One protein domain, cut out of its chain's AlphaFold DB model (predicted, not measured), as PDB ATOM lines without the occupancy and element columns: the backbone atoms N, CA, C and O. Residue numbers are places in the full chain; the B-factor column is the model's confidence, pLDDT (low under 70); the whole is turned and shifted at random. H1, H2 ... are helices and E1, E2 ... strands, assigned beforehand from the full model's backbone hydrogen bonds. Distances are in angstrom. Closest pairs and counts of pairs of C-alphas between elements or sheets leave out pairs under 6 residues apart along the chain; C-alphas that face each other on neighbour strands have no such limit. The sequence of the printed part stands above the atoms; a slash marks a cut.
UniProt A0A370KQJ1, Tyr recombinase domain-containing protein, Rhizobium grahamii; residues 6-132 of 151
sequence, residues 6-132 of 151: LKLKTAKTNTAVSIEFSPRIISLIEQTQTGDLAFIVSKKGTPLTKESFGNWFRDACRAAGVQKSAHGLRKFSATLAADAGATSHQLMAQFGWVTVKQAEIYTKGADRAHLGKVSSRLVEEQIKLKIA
ATOM      1  N   LEU A   6     -51.337   2.883   8.553       89.62
ATOM      2  CA  LEU A   6     -52.288   2.352   9.519       89.62
ATOM      3  C   LEU A   6     -51.626   2.251  10.896       89.62
ATOM      4  O   LEU A   6     -50.645   1.528  11.076       89.62
ATOM      5  N   LYS A   7     -52.213   2.914  11.892       92.50
ATOM      6  CA  LYS A   7     -51.838   2.777  13.304       92.50
ATOM      7  C   LYS A   7     -52.936   2.035  14.051       92.50
ATOM      8  O   LYS A   7     -54.091   2.446  14.018       92.50
ATOM      9  N   LEU A   8     -52.582   0.960  14.748       92.19
ATOM     10  CA  LEU A   8     -53.529   0.165  15.532       92.19
ATOM     11  C   LEU A   8     -52.906  -0.325  16.838       92.19
ATOM     12  O   LEU A   8     -51.688  -0.447  16.959       92.19
ATOM     13  N   LYS A   9     -53.750  -0.635  17.823       93.06
ATOM     14  CA  LYS A   9     -53.343  -1.345  19.041       93.06
ATOM     15  C   LYS A   9     -53.821  -2.786  18.965       93.06
ATOM     16  O   LYS A   9     -54.973  -3.053  18.631       93.06
ATOM     17  N   THR A  10     -52.937  -3.730  19.259       90.81
ATOM     18  CA  THR A  10     -53.297  -5.149  19.256       90.81
ATOM     19  C   THR A  10     -54.243  -5.470  20.414       90.81
ATOM     20  O   THR A  10     -54.011  -5.075  21.554       90.81
ATOM     21  N   ALA A  11     -55.284  -6.264  20.156       88.56
ATOM     22  CA  ALA A  11     -56.281  -6.586  21.180       88.56
ATOM     23  C   ALA A  11     -55.703  -7.352  22.387       88.56
ATOM     24  O   ALA A  11     -56.115  -7.129  23.518       88.56
ATOM     25  N   LYS A  12     -54.750  -8.268  22.158       87.25
ATOM     26  CA  LYS A  12     -54.225  -9.145  23.222       87.25
ATOM     27  C   LYS A  12     -53.119  -8.497  24.058       87.25
ATOM     28  O   LYS A  12     -53.027  -8.775  25.245       87.25
ATOM     29  N   THR A  13     -52.237  -7.725  23.431       88.69
ATOM     30  CA  THR A  13     -51.022  -7.208  24.087       88.69
ATOM     31  C   THR A  13     -51.042  -5.695  24.267       88.69
ATOM     32  O   THR A  13     -50.106  -5.156  24.849       88.69
ATOM     33  N   ASN A  14     -52.083  -5.011  23.775       92.19
ATOM     34  CA  ASN A  14     -52.207  -3.554  23.788       92.19
ATOM     35  C   ASN A  14     -50.972  -2.843  23.200       92.19
ATOM     36  O   ASN A  14     -50.618  -1.729  23.584       92.19
ATOM     37  N   THR A  15     -50.285  -3.515  22.276       93.62
ATOM     38  CA  THR A  15     -49.049  -3.030  21.666       93.62
ATOM     39  C   THR A  15     -49.411  -2.176  20.463       93.62
ATOM     40  O   THR A  15     -50.202  -2.605  19.621       93.62
ATOM     41  N   ALA A  16     -48.847  -0.972  20.391       93.44
ATOM     42  CA  ALA A  16     -49.001  -0.114  19.228       93.44
ATOM     43  C   ALA A  16     -48.228  -0.699  18.041       93.44
ATOM     44  O   ALA A  16     -47.075  -1.099  18.178       93.44
ATOM     45  N   VAL A  17     -48.882  -0.737  16.886       93.94
ATOM     46  CA  VAL A  17     -48.336  -1.225  15.625       93.94
ATOM     47  C   VAL A  17     -48.619  -0.179  14.556       93.94
ATOM     48  O   VAL A  17     -49.737   0.331  14.464       93.94
ATOM     49  N   SER A  18     -47.603   0.112  13.750       93.75
ATOM     50  CA  SER A  18     -47.690   1.005  12.596       93.75
ATOM     51  C   SER A  18     -47.333   0.215  11.346       93.75
ATOM     52  O   SER A  18     -46.270  -0.402  11.293       93.75
ATOM     53  N   ILE A  19     -48.226   0.210  10.361       91.19
ATOM     54  CA  ILE A  19     -48.062  -0.523   9.105       91.19
ATOM     55  C   ILE A  19     -48.269   0.460   7.968       91.19
ATOM     56  O   ILE A  19     -49.321   1.082   7.873       91.19
ATOM     57  N   GLU A  20     -47.275   0.582   7.102       92.44
ATOM     58  CA  GLU A  20     -47.425   1.321   5.856       92.44
ATOM     59  C   GLU A  20     -48.213   0.486   4.846       92.44
ATOM     60  O   GLU A  20     -47.919  -0.694   4.617       92.44
ATOM     61  N   PHE A  21     -49.237   1.086   4.250       90.25
ATOM     62  CA  PHE A  21     -49.969   0.462   3.166       90.25
ATOM     63  C   PHE A  21     -49.271   0.711   1.836       90.25
ATOM     64  O   PHE A  21     -49.028   1.839   1.427       90.25
ATOM     65  N   SER A  22     -48.982  -0.380   1.126       90.06
ATOM     66  CA  SER A  22     -48.540  -0.282  -0.265       90.06
ATOM     67  C   SER A  22     -49.658   0.297  -1.150       90.06
ATOM     68  O   SER A  22     -50.834   0.032  -0.871       90.06
ATOM     69  N   PRO A  23     -49.324   0.945  -2.283       91.06
ATOM     70  CA  PRO A  23     -50.309   1.422  -3.261       91.06
ATOM     71  C   PRO A  23     -51.317   0.350  -3.690       91.06
ATOM     72  O   PRO A  23     -52.501   0.623  -3.873       91.06
ATOM     73  N   ARG A  24     -50.871  -0.911  -3.777       92.88
ATOM     74  CA  ARG A  24     -51.739  -2.052  -4.093       92.88
ATOM     75  C   ARG A  24     -52.819  -2.281  -3.034       92.88
ATOM     76  O   ARG A  24     -53.938  -2.624  -3.391       92.88
ATOM     77  N   ILE A  25     -52.490  -2.141  -1.750       91.56
ATOM     78  CA  ILE A  25     -53.458  -2.322  -0.657       91.56
ATOM     79  C   ILE A  25     -54.477  -1.186  -0.670       91.56
ATOM     80  O   ILE A  25     -55.666  -1.458  -0.563       91.56
ATOM     81  N   ILE A  26     -54.020   0.054  -0.853       92.25
ATOM     82  CA  ILE A  26     -54.892   1.235  -0.928       92.25
ATOM     83  C   ILE A  26     -55.897   1.068  -2.069       92.25
ATOM     84  O   ILE A  26     -57.101   1.094  -1.836       92.25
ATOM     85  N   SER A  27     -55.404   0.747  -3.268       93.19
ATOM     86  CA  SER A  27     -56.249   0.534  -4.444       93.19
ATOM     87  C   SER A  27     -57.260  -0.606  -4.258       93.19
ATOM     88  O   SER A  27     -58.384  -0.521  -4.746       93.19
ATOM     89  N   LEU A  28     -56.894  -1.672  -3.534       93.50
ATOM     90  CA  LEU A  28     -57.830  -2.747  -3.195       93.50
ATOM     91  C   LEU A  28     -58.907  -2.277  -2.215       93.50
ATOM     92  O   LEU A  28     -60.067  -2.614  -2.413       93.50
ATOM     93  N   ILE A  29     -58.541  -1.509  -1.186       92.44
ATOM     94  CA  ILE A  29     -59.502  -0.970  -0.217       92.44
ATOM     95  C   ILE A  29     -60.524  -0.085  -0.938       92.44
ATOM     96  O   ILE A  29     -61.718  -0.305  -0.766       92.44
ATOM     97  N   GLU A  30     -60.072   0.824  -1.806       92.00
ATOM     98  CA  GLU A  30     -60.927   1.732  -2.591       92.00
ATOM     99  C   GLU A  30     -61.910   1.005  -3.523       92.00
ATOM    100  O   GLU A  30     -63.014   1.486  -3.766       92.00
ATOM    101  N   GLN A  31     -61.522  -0.162  -4.045       94.19
ATOM    102  CA  GLN A  31     -62.349  -0.975  -4.946       94.19
ATOM    103  C   GLN A  31     -63.278  -1.951  -4.214       94.19
ATOM    104  O   GLN A  31     -64.088  -2.630  -4.849       94.19
ATOM    105  N   THR A  32     -63.153  -2.071  -2.893       92.38
ATOM    106  CA  THR A  32     -63.944  -3.010  -2.094       92.38
ATOM    107  C   THR A  32     -64.942  -2.280  -1.215       92.38
ATOM    108  O   THR A  32     -64.702  -1.173  -0.749       92.38
ATOM    109  N   GLN A  33     -66.084  -2.917  -0.958       92.62
ATOM    110  CA  GLN A  33     -67.037  -2.391   0.008       92.62
ATOM    111  C   GLN A  33     -66.407  -2.392   1.407       92.62
ATOM    112  O   GLN A  33     -66.027  -3.449   1.915       92.62
ATOM    113  N   THR A  34     -66.360  -1.223   2.038       93.88
ATOM    114  CA  THR A  34     -65.998  -1.034   3.448       93.88
ATOM    115  C   THR A  34     -67.209  -0.533   4.240       93.88
ATOM    116  O   THR A  34     -68.259  -0.234   3.670       93.88
ATOM    117  N   GLY A  35     -67.090  -0.465   5.564       89.44
ATOM    118  CA  GLY A  35     -68.047   0.223   6.438       89.44
ATOM    119  C   GLY A  35     -67.453   1.513   7.001       89.44
ATOM    120  O   GLY A  35     -66.282   1.807   6.772       89.44
ATOM    121  N   ASP A  36     -68.238   2.240   7.797       86.00
ATOM    122  CA  ASP A  36     -67.863   3.571   8.307       86.00
ATOM    123  C   ASP A  36     -66.571   3.567   9.139       86.00
ATOM    124  O   ASP A  36     -65.731   4.454   9.017       86.00
ATOM    125  N   LEU A  37     -66.400   2.548   9.990       88.19
ATOM    126  CA  LEU A  37     -65.264   2.416  10.916       88.19
ATOM    127  C   LEU A  37     -64.510   1.086  10.749       88.19
ATOM    128  O   LEU A  37     -63.693   0.721  11.595       88.19
ATOM    129  N   ALA A  38     -64.801   0.323   9.691       91.69
ATOM    130  CA  ALA A  38     -64.225  -1.000   9.472       91.69
ATOM    131  C   ALA A  38     -63.938  -1.265   7.991       91.69
ATOM    132  O   ALA A  38     -64.824  -1.162   7.148       91.69
ATOM    133  N   PHE A  39     -62.719  -1.714   7.690       90.94
ATOM    134  CA  PHE A  39     -62.339  -2.110   6.330       90.94
ATOM    135  C   PHE A  39     -62.965  -3.439   5.893       90.94
ATOM    136  O   PHE A  39     -63.230  -3.641   4.718       90.94
ATOM    137  N   ILE A  40     -63.179  -4.366   6.831       92.81
ATOM    138  CA  ILE A  40     -63.644  -5.721   6.522       92.81
ATOM    139  C   ILE A  40     -65.092  -5.866   6.981       92.81
ATOM    140  O   ILE A  40     -65.371  -5.974   8.180       92.81
ATOM    141  N   VAL A  41     -66.004  -5.905   6.013       95.12
ATOM    142  CA  VAL A  41     -67.447  -5.993   6.243       95.12
ATOM    143  C   VAL A  41     -68.073  -7.204   5.554       95.12
ATOM    144  O   VAL A  41     -67.516  -7.795   4.629       95.12
ATOM    145  N   SER A  42     -69.244  -7.607   6.038       91.88
ATOM    146  CA  SER A  42     -70.098  -8.589   5.378       91.88
ATOM    147  C   SER A  42     -70.738  -7.996   4.116       91.88
ATOM    148  O   SER A  42     -70.731  -6.786   3.911       91.88
ATOM    149  N   LYS A  43     -71.417  -8.832   3.316       88.56
ATOM    150  CA  LYS A  43     -72.224  -8.370   2.166       88.56
ATOM    151  C   LYS A  43     -73.308  -7.345   2.539       88.56
ATOM    152  O   LYS A  43     -73.842  -6.678   1.664       88.56
ATOM    153  N   LYS A  44     -73.667  -7.254   3.824       89.56
ATOM    154  CA  LYS A  44     -74.643  -6.290   4.350       89.56
ATOM    155  C   LYS A  44     -73.991  -4.979   4.820       89.56
ATOM    156  O   LYS A  44     -74.675  -4.166   5.424       89.56
ATOM    157  N   GLY A  45     -72.683  -4.797   4.619       90.06
ATOM    158  CA  GLY A  45     -71.933  -3.618   5.072       90.06
ATOM    159  C   GLY A  45     -71.595  -3.604   6.568       90.06
ATOM    160  O   GLY A  45     -70.997  -2.652   7.054       90.06
ATOM    161  N   THR A  46     -71.938  -4.655   7.318       92.50
ATOM    162  CA  THR A  46     -71.658  -4.729   8.760       92.50
ATOM    163  C   THR A  46     -70.258  -5.286   9.052       92.50
ATOM    164  O   THR A  46     -69.859  -6.251   8.393       92.50
ATOM    165  N   PRO A  47     -69.511  -4.755  10.044       94.75
ATOM    166  CA  PRO A  47     -68.191  -5.272  10.412       94.75
ATOM    167  C   PRO A  47     -68.217  -6.765  10.753       94.75
ATOM    168  O   PRO A  47     -69.097  -7.231  11.482       94.75
ATOM    169  N   LEU A  48     -67.243  -7.529  10.251       94.00
ATOM    170  CA  LEU A  48     -67.131  -8.947  10.600       94.00
ATOM    171  C   LEU A  48     -66.578  -9.136  12.018       94.00
ATOM    172  O   LEU A  48     -65.599  -8.504  12.412       94.00
ATOM    173  N   THR A  49     -67.150 -10.090  12.757       93.31
ATOM    174  CA  THR A  49     -66.519 -10.596  13.984       93.31
ATOM    175  C   THR A  49     -65.273 -11.411  13.645       93.31
ATOM    176  O   THR A  49     -65.115 -11.912  12.528       93.31
ATOM    177  N   LYS A  50     -64.388 -11.596  14.629       91.19
ATOM    178  CA  LYS A  50     -63.169 -12.401  14.477       91.19
ATOM    179  C   LYS A  50     -63.482 -13.825  14.004       91.19
ATOM    180  O   LYS A  50     -62.781 -14.360  13.146       91.19
ATOM    181  N   GLU A  51     -64.531 -14.426  14.553       93.44
ATOM    182  CA  GLU A  51     -64.988 -15.779  14.242       93.44
ATOM    183  C   GLU A  51     -65.544 -15.838  12.815       93.44
ATOM    184  O   GLU A  51     -65.150 -16.704  12.033       93.44
ATOM    185  N   SER A  52     -66.382 -14.864  12.444       93.75
ATOM    186  CA  SER A  52     -66.987 -14.778  11.108       93.75
ATOM    187  C   SER A  52     -65.931 -14.583  10.023       93.75
ATOM    188  O   SER A  52     -65.948 -15.279   9.010       93.75
ATOM    189  N   PHE A  53     -64.965 -13.692  10.261       94.62
ATOM    190  CA  PHE A  53     -63.834 -13.488   9.361       94.62
ATOM    191  C   PHE A  53     -62.979 -14.752   9.228       94.62
ATOM    192  O   PHE A  53     -62.596 -15.129   8.123       94.62
ATOM    193  N   GLY A  54     -62.691 -15.433  10.342       93.94
ATOM    194  CA  GLY A  54     -61.899 -16.661  10.336       93.94
ATOM    195  C   GLY A  54     -62.543 -17.787   9.525       93.94
ATOM    196  O   GLY A  54     -61.839 -18.476   8.781       93.94
ATOM    197  N   ASN A  55     -63.863 -17.946   9.640       93.81
ATOM    198  CA  ASN A  55     -64.632 -18.920   8.867       93.81
ATOM    199  C   ASN A  55     -64.655 -18.550   7.381       93.81
ATOM    200  O   ASN A  55     -64.236 -19.354   6.553       93.81
ATOM    201  N   TRP A  56     -65.013 -17.303   7.060       94.56
ATOM    202  CA  TRP A  56     -65.016 -16.804   5.684       94.56
ATOM    203  C   TRP A  56     -63.654 -16.980   4.998       94.56
ATOM    204  O   TRP A  56     -63.575 -17.483   3.880       94.56
ATOM    205  N   PHE A  57     -62.562 -16.627   5.682       94.88
ATOM    206  CA  PHE A  57     -61.217 -16.746   5.123       94.88
ATOM    207  C   PHE A  57     -60.835 -18.209   4.872       94.88
ATOM    208  O   PHE A  57     -60.167 -18.523   3.890       94.88
ATOM    209  N   ARG A  58     -61.257 -19.126   5.751       94.06
ATOM    210  CA  ARG A  58     -61.022 -20.563   5.568       94.06
ATOM    211  C   ARG A  58     -61.768 -21.104   4.354       94.06
ATOM    212  O   ARG A  58     -61.182 -21.876   3.597       94.06
ATOM    213  N   ASP A  59     -63.015 -20.690   4.160       94.25
ATOM    214  CA  ASP A  59     -63.806 -21.085   2.994       94.25
ATOM    215  C   ASP A  59     -63.196 -20.532   1.703       94.25
ATOM    216  O   ASP A  59     -63.066 -21.267   0.725       94.25
ATOM    217  N   ALA A  60     -62.708 -19.287   1.726       94.44
ATOM    218  CA  ALA A  60     -61.964 -18.697   0.615       94.44
ATOM    219  C   ALA A  60     -60.672 -19.476   0.301       94.44
ATOM    220  O   ALA A  60     -60.397 -19.773  -0.860       94.44
ATOM    221  N   CYS A  61     -59.903 -19.876   1.321       95.44
ATOM    222  CA  CYS A  61     -58.735 -20.737   1.129       95.44
ATOM    223  C   CYS A  61     -59.117 -22.086   0.505       95.44
ATOM    224  O   CYS A  61     -58.463 -22.519  -0.441       95.44
ATOM    225  N   ARG A  62     -60.189 -22.731   0.985       94.81
ATOM    226  CA  ARG A  62     -60.669 -24.010   0.440       94.81
ATOM    227  C   ARG A  62     -61.097 -23.875  -1.021       94.81
ATOM    228  O   ARG A  62     -60.726 -24.725  -1.822       94.81
ATOM    229  N   ALA A  63     -61.825 -22.815  -1.366       95.88
ATOM    230  CA  ALA A  63     -62.229 -22.531  -2.743       95.88
ATOM    231  C   ALA A  63     -61.018 -22.323  -3.671       95.88
ATOM    232  O   ALA A  63     -61.049 -22.734  -4.825       95.88
ATOM    233  N   ALA A  64     -59.929 -21.755  -3.149       96.06
ATOM    234  CA  ALA A  64     -58.659 -21.607  -3.857       96.06
ATOM    235  C   ALA A  64     -57.776 -22.877  -3.847       96.06
ATOM    236  O   ALA A  64     -56.638 -22.828  -4.308       96.06
ATOM    237  N   GLY A  65     -58.245 -24.001  -3.290       96.50
ATOM    238  CA  GLY A  65     -57.469 -25.243  -3.191       96.50
ATOM    239  C   GLY A  65     -56.353 -25.221  -2.137       96.50
ATOM    240  O   GLY A  65     -55.467 -26.072  -2.148       96.50
ATOM    241  N   VAL A  66     -56.376 -24.265  -1.204       95.25
ATOM    242  CA  VAL A  66     -55.333 -24.058  -0.193       95.25
ATOM    243  C   VAL A  66     -55.834 -24.463   1.196       95.25
ATOM    244  O   VAL A  66     -56.833 -23.957   1.696       95.25
ATOM    245  N   GLN A  67     -55.088 -25.319   1.896       93.19
ATOM    246  CA  GLN A  67     -55.394 -25.708   3.281       93.19
ATOM    247  C   GLN A  67     -54.645 -24.827   4.299       93.19
ATOM    248  O   GLN A  67     -53.723 -25.276   4.983       93.19
ATOM    249  N   LYS A  68     -54.995 -23.536   4.375       92.81
ATOM    250  CA  LYS A  68     -54.367 -22.551   5.284       92.81
ATOM    251  C   LYS A  68     -55.412 -21.680   5.998       92.81
ATOM    252  O   LYS A  68     -56.613 -21.891   5.886       92.81
ATOM    253  N   SER A  69     -54.940 -20.746   6.825       93.50
ATOM    254  CA  SER A  69     -55.775 -19.852   7.635       93.50
ATOM    255  C   SER A  69     -55.188 -18.444   7.692       93.50
ATOM    256  O   SER A  69     -53.997 -18.263   7.436       93.50
ATOM    257  N   ALA A  70     -55.989 -17.462   8.113       93.38
ATOM    258  CA  ALA A  70     -55.526 -16.084   8.296       93.38
ATOM    259  C   ALA A  70     -54.371 -15.999   9.311       93.38
ATOM    260  O   ALA A  70     -53.408 -15.256   9.128       93.38
ATOM    261  N   HIS A  71     -54.417 -16.826  10.362       92.19
ATOM    262  CA  HIS A  71     -53.311 -16.934  11.308       92.19
ATOM    263  C   HIS A  71     -52.038 -17.468  10.636       92.19
ATOM    264  O   HIS A  71     -50.954 -16.939  10.874       92.19
ATOM    265  N   GLY A  72     -52.169 -18.481   9.774       93.81
ATOM    266  CA  GLY A  72     -51.064 -19.001   8.970       93.81
ATOM    267  C   GLY A  72     -50.487 -17.954   8.017       93.81
ATOM    268  O   GLY A  72     -49.270 -17.832   7.935       93.81
ATOM    269  N   LEU A  73     -51.337 -17.147   7.375       94.31
ATOM    270  CA  LEU A  73     -50.903 -16.054   6.501       94.31
ATOM    271  C   LEU A  73     -50.069 -15.014   7.263       94.31
ATOM    272  O   LEU A  73     -49.026 -14.584   6.781       94.31
ATOM    273  N   ARG A  74     -50.467 -14.669   8.494       93.88
ATOM    274  CA  ARG A  74     -49.669 -13.783   9.355       93.88
ATOM    275  C   ARG A  74     -48.291 -14.370   9.675       93.88
ATOM    276  O   ARG A  74     -47.305 -13.641   9.640       93.88
ATOM    277  N   LYS A  75     -48.201 -15.673   9.966       94.38
ATOM    278  CA  LYS A  75     -46.905 -16.349  10.183       94.38
ATOM    279  C   LYS A  75     -46.043 -16.345   8.923       94.38
ATOM    280  O   LYS A  75     -44.838 -16.134   9.008       94.38
ATOM    281  N   PHE A  76     -46.665 -16.559   7.767       94.88
ATOM    282  CA  PHE A  76     -45.981 -16.518   6.480       94.88
ATOM    283  C   PHE A  76     -45.404 -15.128   6.200       94.88
ATOM    284  O   PHE A  76     -44.230 -15.022   5.871       94.88
ATOM    285  N   SER A  77     -46.169 -14.061   6.446       95.06
ATOM    286  CA  SER A  77     -45.671 -12.684   6.338       95.06
ATOM    287  C   SER A  77     -44.461 -12.419   7.246       95.06
ATOM    288  O   SER A  77     -43.504 -11.795   6.801       95.06
ATOM    289  N   ALA A  78     -44.458 -12.936   8.480       95.25
ATOM    290  CA  ALA A  78     -43.297 -12.820   9.367       95.25
ATOM    291  C   ALA A  78     -42.079 -13.617   8.877       95.25
ATOM    292  O   ALA A  78     -40.951 -13.170   9.058       95.25
ATOM    293  N   THR A  79     -42.308 -14.770   8.243       93.81
ATOM    294  CA  THR A  79     -41.246 -15.588   7.636       93.81
ATOM    295  C   THR A  79     -40.620 -14.848   6.457       93.81
ATOM    296  O   THR A  79     -39.417 -14.641   6.453       93.81
ATOM    297  N   LEU A  80     -41.443 -14.324   5.538       93.50
ATOM    298  CA  LEU A  80     -40.973 -13.512   4.411       93.50
ATOM    299  C   LEU A  80     -40.158 -12.297   4.866       93.50
ATOM    300  O   LEU A  80     -39.121 -11.996   4.283       93.50
ATOM    301  N   ALA A  81     -40.616 -11.598   5.907       93.38
ATOM    302  CA  ALA A  81     -39.884 -10.464   6.458       93.38
ATOM    303  C   ALA A  81     -38.534 -10.897   7.053       93.38
ATOM    304  O   ALA A  81     -37.524 -10.246   6.798       93.38
ATOM    305  N   ALA A  82     -38.500 -11.997   7.810       92.75
ATOM    306  CA  ALA A  82     -37.266 -12.536   8.379       92.75
ATOM    307  C   ALA A  82     -36.267 -12.961   7.287       92.75
ATOM    308  O   ALA A  82     -35.094 -12.599   7.367       92.75
ATOM    309  N   ASP A  83     -36.737 -13.654   6.248       89.12
ATOM    310  CA  ASP A  83     -35.923 -14.088   5.103       89.12
ATOM    311  C   ASP A  83     -35.369 -12.897   4.308       89.12
ATOM    312  O   ASP A  83     -34.237 -12.936   3.834       89.12
ATOM    313  N   ALA A  84     -36.127 -11.799   4.230       89.56
ATOM    314  CA  ALA A  84     -35.682 -10.529   3.653       89.56
ATOM    315  C   ALA A  84     -34.719  -9.734   4.563       89.56
ATOM    316  O   ALA A  84     -34.318  -8.621   4.220       89.56
ATOM    317  N   GLY A  85     -34.352 -10.279   5.725       89.19
ATOM    318  CA  GLY A  85     -33.373  -9.695   6.636       89.19
ATOM    319  C   GLY A  85     -33.954  -8.854   7.774       89.19
ATOM    320  O   GLY A  85     -33.198  -8.165   8.463       89.19
ATOM    321  N   ALA A  86     -35.270  -8.894   8.009       91.81
ATOM    322  CA  ALA A  86     -35.863  -8.197   9.144       91.81
ATOM    323  C   ALA A  86     -35.359  -8.773  10.477       91.81
ATOM    324  O   ALA A  86     -35.409  -9.975  10.743       91.81
ATOM    325  N   THR A  87     -34.914  -7.882  11.354       92.81
ATOM    326  CA  THR A  87     -34.479  -8.208  12.713       92.81
ATOM    327  C   THR A  87     -35.658  -8.606  13.598       92.81
ATOM    328  O   THR A  87     -36.806  -8.211  13.372       92.81
ATOM    329  N   SER A  88     -35.375  -9.317  14.693       94.94
ATOM    330  CA  SER A  88     -36.398  -9.699  15.673       94.94
ATOM    331  C   SER A  88     -37.190  -8.492  16.198       94.94
ATOM    332  O   SER A  88     -38.407  -8.576  16.344       94.94
ATOM    333  N   HIS A  89     -36.534  -7.348  16.422       95.38
ATOM    334  CA  HIS A  89     -37.201  -6.129  16.890       95.38
ATOM    335  C   HIS A  89     -38.076  -5.464  15.820       95.38
ATOM    336  O   HIS A  89     -39.146  -4.956  16.154       95.38
ATOM    337  N   GLN A  90     -37.688  -5.520  14.542       95.06
ATOM    338  CA  GLN A  90     -38.553  -5.066  13.448       95.06
ATOM    339  C   GLN A  90     -39.816  -5.930  13.350       95.06
ATOM    340  O   GLN A  90     -40.918  -5.392  13.255       95.06
ATOM    341  N   LEU A  91     -39.685  -7.255  13.478       95.19
ATOM    342  CA  LEU A  91     -40.852  -8.140  13.531       95.19
ATOM    343  C   LEU A  91     -41.725  -7.857  14.761       95.19
ATOM    344  O   LEU A  91     -42.950  -7.838  14.660       95.19
ATOM    345  N   MET A  92     -41.133  -7.602  15.928       95.06
ATOM    346  CA  MET A  92     -41.903  -7.212  17.115       95.06
ATOM    347  C   MET A  92     -42.714  -5.938  16.876       95.06
ATOM    348  O   MET A  92     -43.900  -5.918  17.206       95.06
ATOM    349  N   ALA A  93     -42.110  -4.916  16.263       94.56
ATOM    350  CA  ALA A  93     -42.783  -3.662  15.941       94.56
ATOM    351  C   ALA A  93     -43.927  -3.856  14.930       94.56
ATOM    352  O   ALA A  93     -45.020  -3.330  15.125       94.56
ATOM    353  N   GLN A  94     -43.705  -4.654  13.883       93.88
ATOM    354  CA  GLN A  94     -44.696  -4.886  12.830       93.88
ATOM    355  C   GLN A  94     -45.843  -5.803  13.275       93.88
ATOM    356  O   GLN A  94     -46.994  -5.608  12.889       93.88
ATOM    357  N   PHE A  95     -45.553  -6.830  14.074       93.38
ATOM    358  CA  PHE A  95     -46.544  -7.829  14.472       93.38
ATOM    359  C   PHE A  95     -47.091  -7.601  15.886       93.38
ATOM    360  O   PHE A  95     -47.983  -8.341  16.302       93.38
ATOM    361  N   GLY A  96     -46.610  -6.603  16.627       93.94
ATOM    362  CA  GLY A  96     -47.049  -6.310  17.994       93.94
ATOM    363  C   GLY A  96     -46.734  -7.440  18.976       93.94
ATOM    364  O   GLY A  96     -47.539  -7.743  19.860       93.94
ATOM    365  N   TRP A  97     -45.605  -8.125  18.784       94.88
ATOM    366  CA  TRP A  97     -45.116  -9.117  19.741       94.88
ATOM    367  C   TRP A  97     -44.343  -8.434  20.860       94.88
ATOM    368  O   TRP A  97     -43.492  -7.588  20.615       94.88
ATOM    369  N   VAL A  98     -44.628  -8.841  22.096       93.38
ATOM    370  CA  VAL A  98     -44.017  -8.258  23.301       93.38
ATOM    371  C   VAL A  98     -42.728  -8.959  23.709       93.38
ATOM    372  O   VAL A  98     -41.887  -8.361  24.367       93.38
ATOM    373  N   THR A  99     -42.544 -10.219  23.305       93.69
ATOM    374  CA  THR A  99     -41.341 -10.987  23.649       93.69
ATOM    375  C   THR A  99     -40.497 -11.261  22.415       93.69
ATOM    376  O   THR A  99     -41.008 -11.700  21.383       93.69
ATOM    377  N   VAL A 100     -39.183 -11.086  22.552       94.62
ATOM    378  CA  VAL A 100     -38.204 -11.387  21.495       94.62
ATOM    379  C   VAL A 100     -38.288 -12.855  21.069       94.62
ATOM    380  O   VAL A 100     -38.249 -13.157  19.881       94.62
ATOM    381  N   LYS A 101     -38.537 -13.767  22.020       94.50
ATOM    382  CA  LYS A 101     -38.684 -15.210  21.764       94.50
ATOM    383  C   LYS A 101     -39.757 -15.538  20.716       94.50
ATOM    384  O   LYS A 101     -39.608 -16.519  19.999       94.50
ATOM    385  N   GLN A 102     -40.822 -14.738  20.601       93.31
ATOM    386  CA  GLN A 102     -41.845 -14.924  19.561       93.31
ATOM    387  C   GLN A 102     -41.323 -14.581  18.163       93.31
ATOM    388  O   GLN A 102     -41.635 -15.293  17.212       93.31
ATOM    389  N   ALA A 103     -40.534 -13.513  18.046       94.38
ATOM    390  CA  ALA A 103     -39.937 -13.090  16.784       94.38
ATOM    391  C   ALA A 103     -38.793 -14.018  16.354       94.38
ATOM    392  O   ALA A 103     -38.683 -14.366  15.181       94.38
ATOM    393  N   GLU A 104     -37.998 -14.491  17.317       93.94
ATOM    394  CA  GLU A 104     -36.882 -15.409  17.081       93.94
ATOM    395  C   GLU A 104     -37.277 -16.717  16.407       93.94
ATOM    396  O   GLU A 104     -36.453 -17.311  15.720       93.94
ATOM    397  N   ILE A 105     -38.520 -17.175  16.580       93.31
ATOM    398  CA  ILE A 105     -39.023 -18.367  15.884       93.31
ATOM    399  C   ILE A 105     -38.846 -18.221  14.366       93.31
ATOM    400  O   ILE A 105     -38.542 -19.204  13.697       93.31
ATOM    401  N   TYR A 106     -39.004 -17.006  13.839       92.81
ATOM    402  CA  TYR A 106     -38.888 -16.722  12.410       92.81
ATOM    403  C   TYR A 106     -37.456 -16.351  12.020       92.81
ATOM    404  O   TYR A 106     -36.960 -16.824  11.006       92.81
ATOM    405  N   THR A 107     -36.750 -15.565  12.839       91.06
ATOM    406  CA  THR A 107     -35.395 -15.099  12.490       91.06
ATOM    407  C   THR A 107     -34.308 -16.153  12.689       91.06
ATOM    408  O   THR A 107     -33.275 -16.088  12.030       91.06
ATOM    409  N   LYS A 108     -34.524 -17.167  13.539       86.88
ATOM    410  CA  LYS A 108     -33.576 -18.286  13.704       86.88
ATOM    411  C   LYS A 108     -33.456 -19.152  12.451       86.88
ATOM    412  O   LYS A 108     -32.386 -19.706  12.214       86.88
ATOM    413  N   GLY A 109     -34.545 -19.274  11.691       76.50
ATOM    414  CA  GLY A 109     -34.598 -20.029  10.437       76.50
ATOM    415  C   GLY A 109     -34.279 -19.204   9.189       76.50
ATOM    416  O   GLY A 109     -34.185 -19.789   8.116       76.50
ATOM    417  N   ALA A 110     -34.113 -17.884   9.325       83.50
ATOM    418  CA  ALA A 110     -33.837 -16.988   8.206       83.50
ATOM    419  C   ALA A 110     -32.458 -17.253   7.579       83.50
ATOM    420  O   ALA A 110     -31.557 -17.796   8.232       83.50
ATOM    421  N   ASP A 111     -32.277 -16.832   6.323       79.00
ATOM    422  CA  ASP A 111     -31.047 -17.039   5.553       79.00
ATOM    423  C   ASP A 111     -29.819 -16.407   6.241       79.00
ATOM    424  O   ASP A 111     -29.493 -15.225   6.086       79.00
ATOM    425  N   ARG A 112     -29.095 -17.240   7.001       80.31
ATOM    426  CA  ARG A 112     -27.889 -16.857   7.747       80.31
ATOM    427  C   ARG A 112     -26.776 -16.353   6.833       80.31
ATOM    428  O   ARG A 112     -26.011 -15.484   7.244       80.31
ATOM    429  N   ALA A 113     -26.665 -16.893   5.618       81.31
ATOM    430  CA  ALA A 113     -25.624 -16.506   4.674       81.31
ATOM    431  C   ALA A 113     -25.915 -15.121   4.086       81.31
ATOM    432  O   ALA A 113     -25.014 -14.280   4.013       81.31
ATOM    433  N   HIS A 114     -27.171 -14.855   3.715       82.38
ATOM    434  CA  HIS A 114     -27.612 -13.526   3.301       82.38
ATOM    435  C   HIS A 114     -27.412 -12.495   4.419       82.38
ATOM    436  O   HIS A 114     -26.765 -11.470   4.199       82.38
ATOM    437  N   LEU A 115     -27.877 -12.803   5.634       82.56
ATOM    438  CA  LEU A 115     -27.732 -11.939   6.808       82.56
ATOM    439  C   LEU A 115     -26.266 -11.621   7.124       82.56
ATOM    440  O   LEU A 115     -25.937 -10.468   7.396       82.56
ATOM    441  N   GLY A 116     -25.376 -12.615   7.035       85.62
ATOM    442  CA  GLY A 116     -23.938 -12.410   7.198       85.62
ATOM    443  C   GLY A 116     -23.382 -11.409   6.184       85.62
ATOM    444  O   GLY A 116     -22.731 -10.442   6.571       85.62
ATOM    445  N   LYS A 117     -23.717 -11.571   4.895       88.62
ATOM    446  CA  LYS A 117     -23.292 -10.644   3.828       88.62
ATOM    447  C   LYS A 117     -23.818  -9.224   4.048       88.62
ATOM    448  O   LYS A 117     -23.070  -8.267   3.859       88.62
ATOM    449  N   VAL A 118     -25.088  -9.075   4.433       88.19
ATOM    450  CA  VAL A 118     -25.686  -7.765   4.741       88.19
ATOM    451  C   VAL A 118     -24.981  -7.124   5.932       88.19
ATOM    452  O   VAL A 118     -24.572  -5.969   5.845       88.19
ATOM    453  N   SER A 119     -24.767  -7.879   7.012       87.12
ATOM    454  CA  SER A 119     -24.093  -7.386   8.213       87.12
ATOM    455  C   SER A 119     -22.665  -6.921   7.917       87.12
ATOM    456  O   SER A 119     -22.304  -5.814   8.309       87.12
ATOM    457  N   SER A 120     -21.886  -7.689   7.151       90.25
ATOM    458  CA  SER A 120     -20.534  -7.281   6.750       90.25
ATOM    459  C   SER A 120     -20.525  -5.981   5.939       90.25
ATOM    460  O   SER A 120     -19.684  -5.123   6.184       90.25
ATOM    461  N   ARG A 121     -21.482  -5.791   5.019       93.06
ATOM    462  CA  ARG A 121     -21.611  -4.538   4.249       93.06
ATOM    463  C   ARG A 121     -21.975  -3.352   5.136       93.06
ATOM    464  O   ARG A 121     -21.410  -2.282   4.968       93.06
ATOM    465  N   LEU A 122     -22.891  -3.541   6.089       90.06
ATOM    466  CA  LEU A 122     -23.248  -2.493   7.048       90.06
ATOM    467  C   LEU A 122     -22.034  -2.068   7.877       90.06
ATOM    468  O   LEU A 122     -21.825  -0.876   8.066       90.06
ATOM    469  N   VAL A 123     -21.221  -3.021   8.342       91.75
ATOM    470  CA  VAL A 123     -19.983  -2.722   9.075       91.75
ATOM    471  C   VAL A 123     -19.012  -1.925   8.206       91.75
ATOM    472  O   VAL A 123     -18.546  -0.880   8.650       91.75
ATOM    473  N   GLU A 124     -18.758  -2.364   6.973       91.25
ATOM    474  CA  GLU A 124     -17.877  -1.669   6.024       91.25
ATOM    475  C   GLU A 124     -18.329  -0.221   5.772       91.25
ATOM    476  O   GLU A 124     -17.539   0.714   5.887       91.25
ATOM    477  N   GLU A 125     -19.619  -0.002   5.511       90.50
ATOM    478  CA  GLU A 125     -20.168   1.344   5.316       90.50
ATOM    479  C   GLU A 125     -20.056   2.208   6.582       90.50
ATOM    480  O   GLU A 125     -19.703   3.385   6.507       90.50
ATOM    481  N   GLN A 126     -20.289   1.637   7.767       90.06
ATOM    482  CA  GLN A 126     -20.112   2.365   9.027       90.06
ATOM    483  C   GLN A 126     -18.646   2.711   9.305       90.06
ATOM    484  O   GLN A 126     -18.369   3.782   9.845       90.06
ATOM    485  N   ILE A 127     -17.707   1.836   8.940       89.25
ATOM    486  CA  ILE A 127     -16.271   2.109   9.034       89.25
ATOM    487  C   ILE A 127     -15.912   3.281   8.119       89.25
ATOM    488  O   ILE A 127     -15.313   4.244   8.595       89.25
ATOM    489  N   LYS A 128     -16.349   3.266   6.852       85.69
ATOM    490  CA  LYS A 128     -16.126   4.380   5.917       85.69
ATOM    491  C   LYS A 128     -16.675   5.697   6.450       85.69
ATOM    492  O   LYS A 128     -15.961   6.689   6.429       85.69
ATOM    493  N   LEU A 129     -17.907   5.711   6.963       83.44
ATOM    494  CA  LEU A 129     -18.526   6.925   7.507       83.44
ATOM    495  C   LEU A 129     -17.797   7.467   8.742       83.44
ATOM    496  O   LEU A 129     -17.712   8.679   8.909       83.44
ATOM    497  N   LYS A 130     -17.276   6.593   9.610       81.44
ATOM    498  CA  LYS A 130     -16.539   7.005  10.818       81.44
ATOM    499  C   LYS A 130     -15.105   7.445  10.532       81.44
ATOM    500  O   LYS A 130     -14.586   8.283  11.260       81.44
ATOM    501  N   ILE A 131     -14.469   6.856   9.520       76.62
ATOM    502  CA  ILE A 131     -13.110   7.207   9.085       76.62
ATOM    503  C   ILE A 131     -13.128   8.401   8.122       76.62
ATOM    504  O   ILE A 131     -12.114   9.085   7.993       76.62
ATOM    505  N   ALA A 132     -14.264   8.681   7.468       66.94
ATOM    506  CA  ALA A 132     -14.407   9.819   6.573       66.94
ATOM    507  C   ALA A 132     -13.953  11.106   7.285       66.94
ATOM    508  O   ALA A 132     -14.451  11.414   8.375       66.94
TER     509      ALA A 132
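AT A GLANCE: This is residues 6 to 132 of the 151 residues of the protein "Tyr recombinase domain-containing protein" of Rhizobium grahamii (UniProt A0A370KQJ1). A two-stranded hairpin, E1 and E2, packs through E2 on one end of H4 in a small cluster of three helices, H3, H4 and H5, while a long helix, H6, forms an arm whose residues 120 to 132 stick out at one end of the model. At the other end H2 meets the beginning of H3, and a long loop of residues 32 to 49 joins it to H1, which follows the hairpin. The printed part has 127 residues, with two named strands followed by six named helices, in the order E1, E2, H1, H2, H3, H4, H5, H6; the sheet, E1 - E2, is antiparallel and the class is mostly helix. The whole is loose, with a radius of gyration of the C-alphas of 18.8 A, and spans 63 by 31 by 28 A, the arm adding to its length.

IN THESE COORDINATES: E1, residues 6 to 9, begins at C-alpha 6 at (-52.288, 2.352, 9.519), and E2 takes residues 16 to 20. H1 is residues 23 to 31. H2, residues 50 to 63, and H3, residues 70 to 83, each measure 20.0 A from first to last C-alpha. H4 is residues 88 to 95 and H5 residues 100 to 107. H6, residues 112 to 131, measures 28.3 A, from C-alpha 112 at (-27.889, -16.857, 7.747) to C-alpha 131 at (-13.110, 7.207, 9.085).

HOW THE PARTS SIT: E1 and E2 form an antiparallel hairpin at 162 degrees, with N 6 and O 19 at 2.8 A and N 8 and O 17 at 2.9 A, within hydrogen-bond range. The closest C-alphas of E2 and H4 are those of Val 17 and Gln 94, 5.9 A apart. H4 and H5 touch about perpendicular, at 84 degrees, closest at the C-alphas of Ser 88 and Ala 103, 5.0 A. H3 is the hub, touching H2, H4 and H5. H3 and H4 form a helical hairpin, touching through residues 78 to 82 of H3, closest at the C-alphas of Ala 78 and Leu 91, 6.7 A; they run opposite ways at a shallow tilt of 33 degrees, only just short of steep. Residues 78 to 83 of H3 touch H5 about perpendicular, at 73 degrees, closest at the C-alphas of Ala 82 and Thr 107, 5.2 A. H2 and H3 only just touch, with 3 pairs of C-alphas within 8 A, closest at Phe 57 and Ala 70, 6.5 A, about perpendicular at 77 degrees. H1 and H6 touch no helix. Every O i to N i+4 pair is within hydrogen-bond range in H1, H2, H3, H4 and H6; in H5 it is 2 of 4.

THE WHOLE: The two C-alphas farthest apart, those of Lys 44 and Ile 131, are 63.2 A apart. Residues 22 to 28 and 120 to 132 stand free. The link from H1 to H2, of 18 residues, is long. The printed part has no cut; its mean pLDDT is 91.3, and residue 132 alone is under 70.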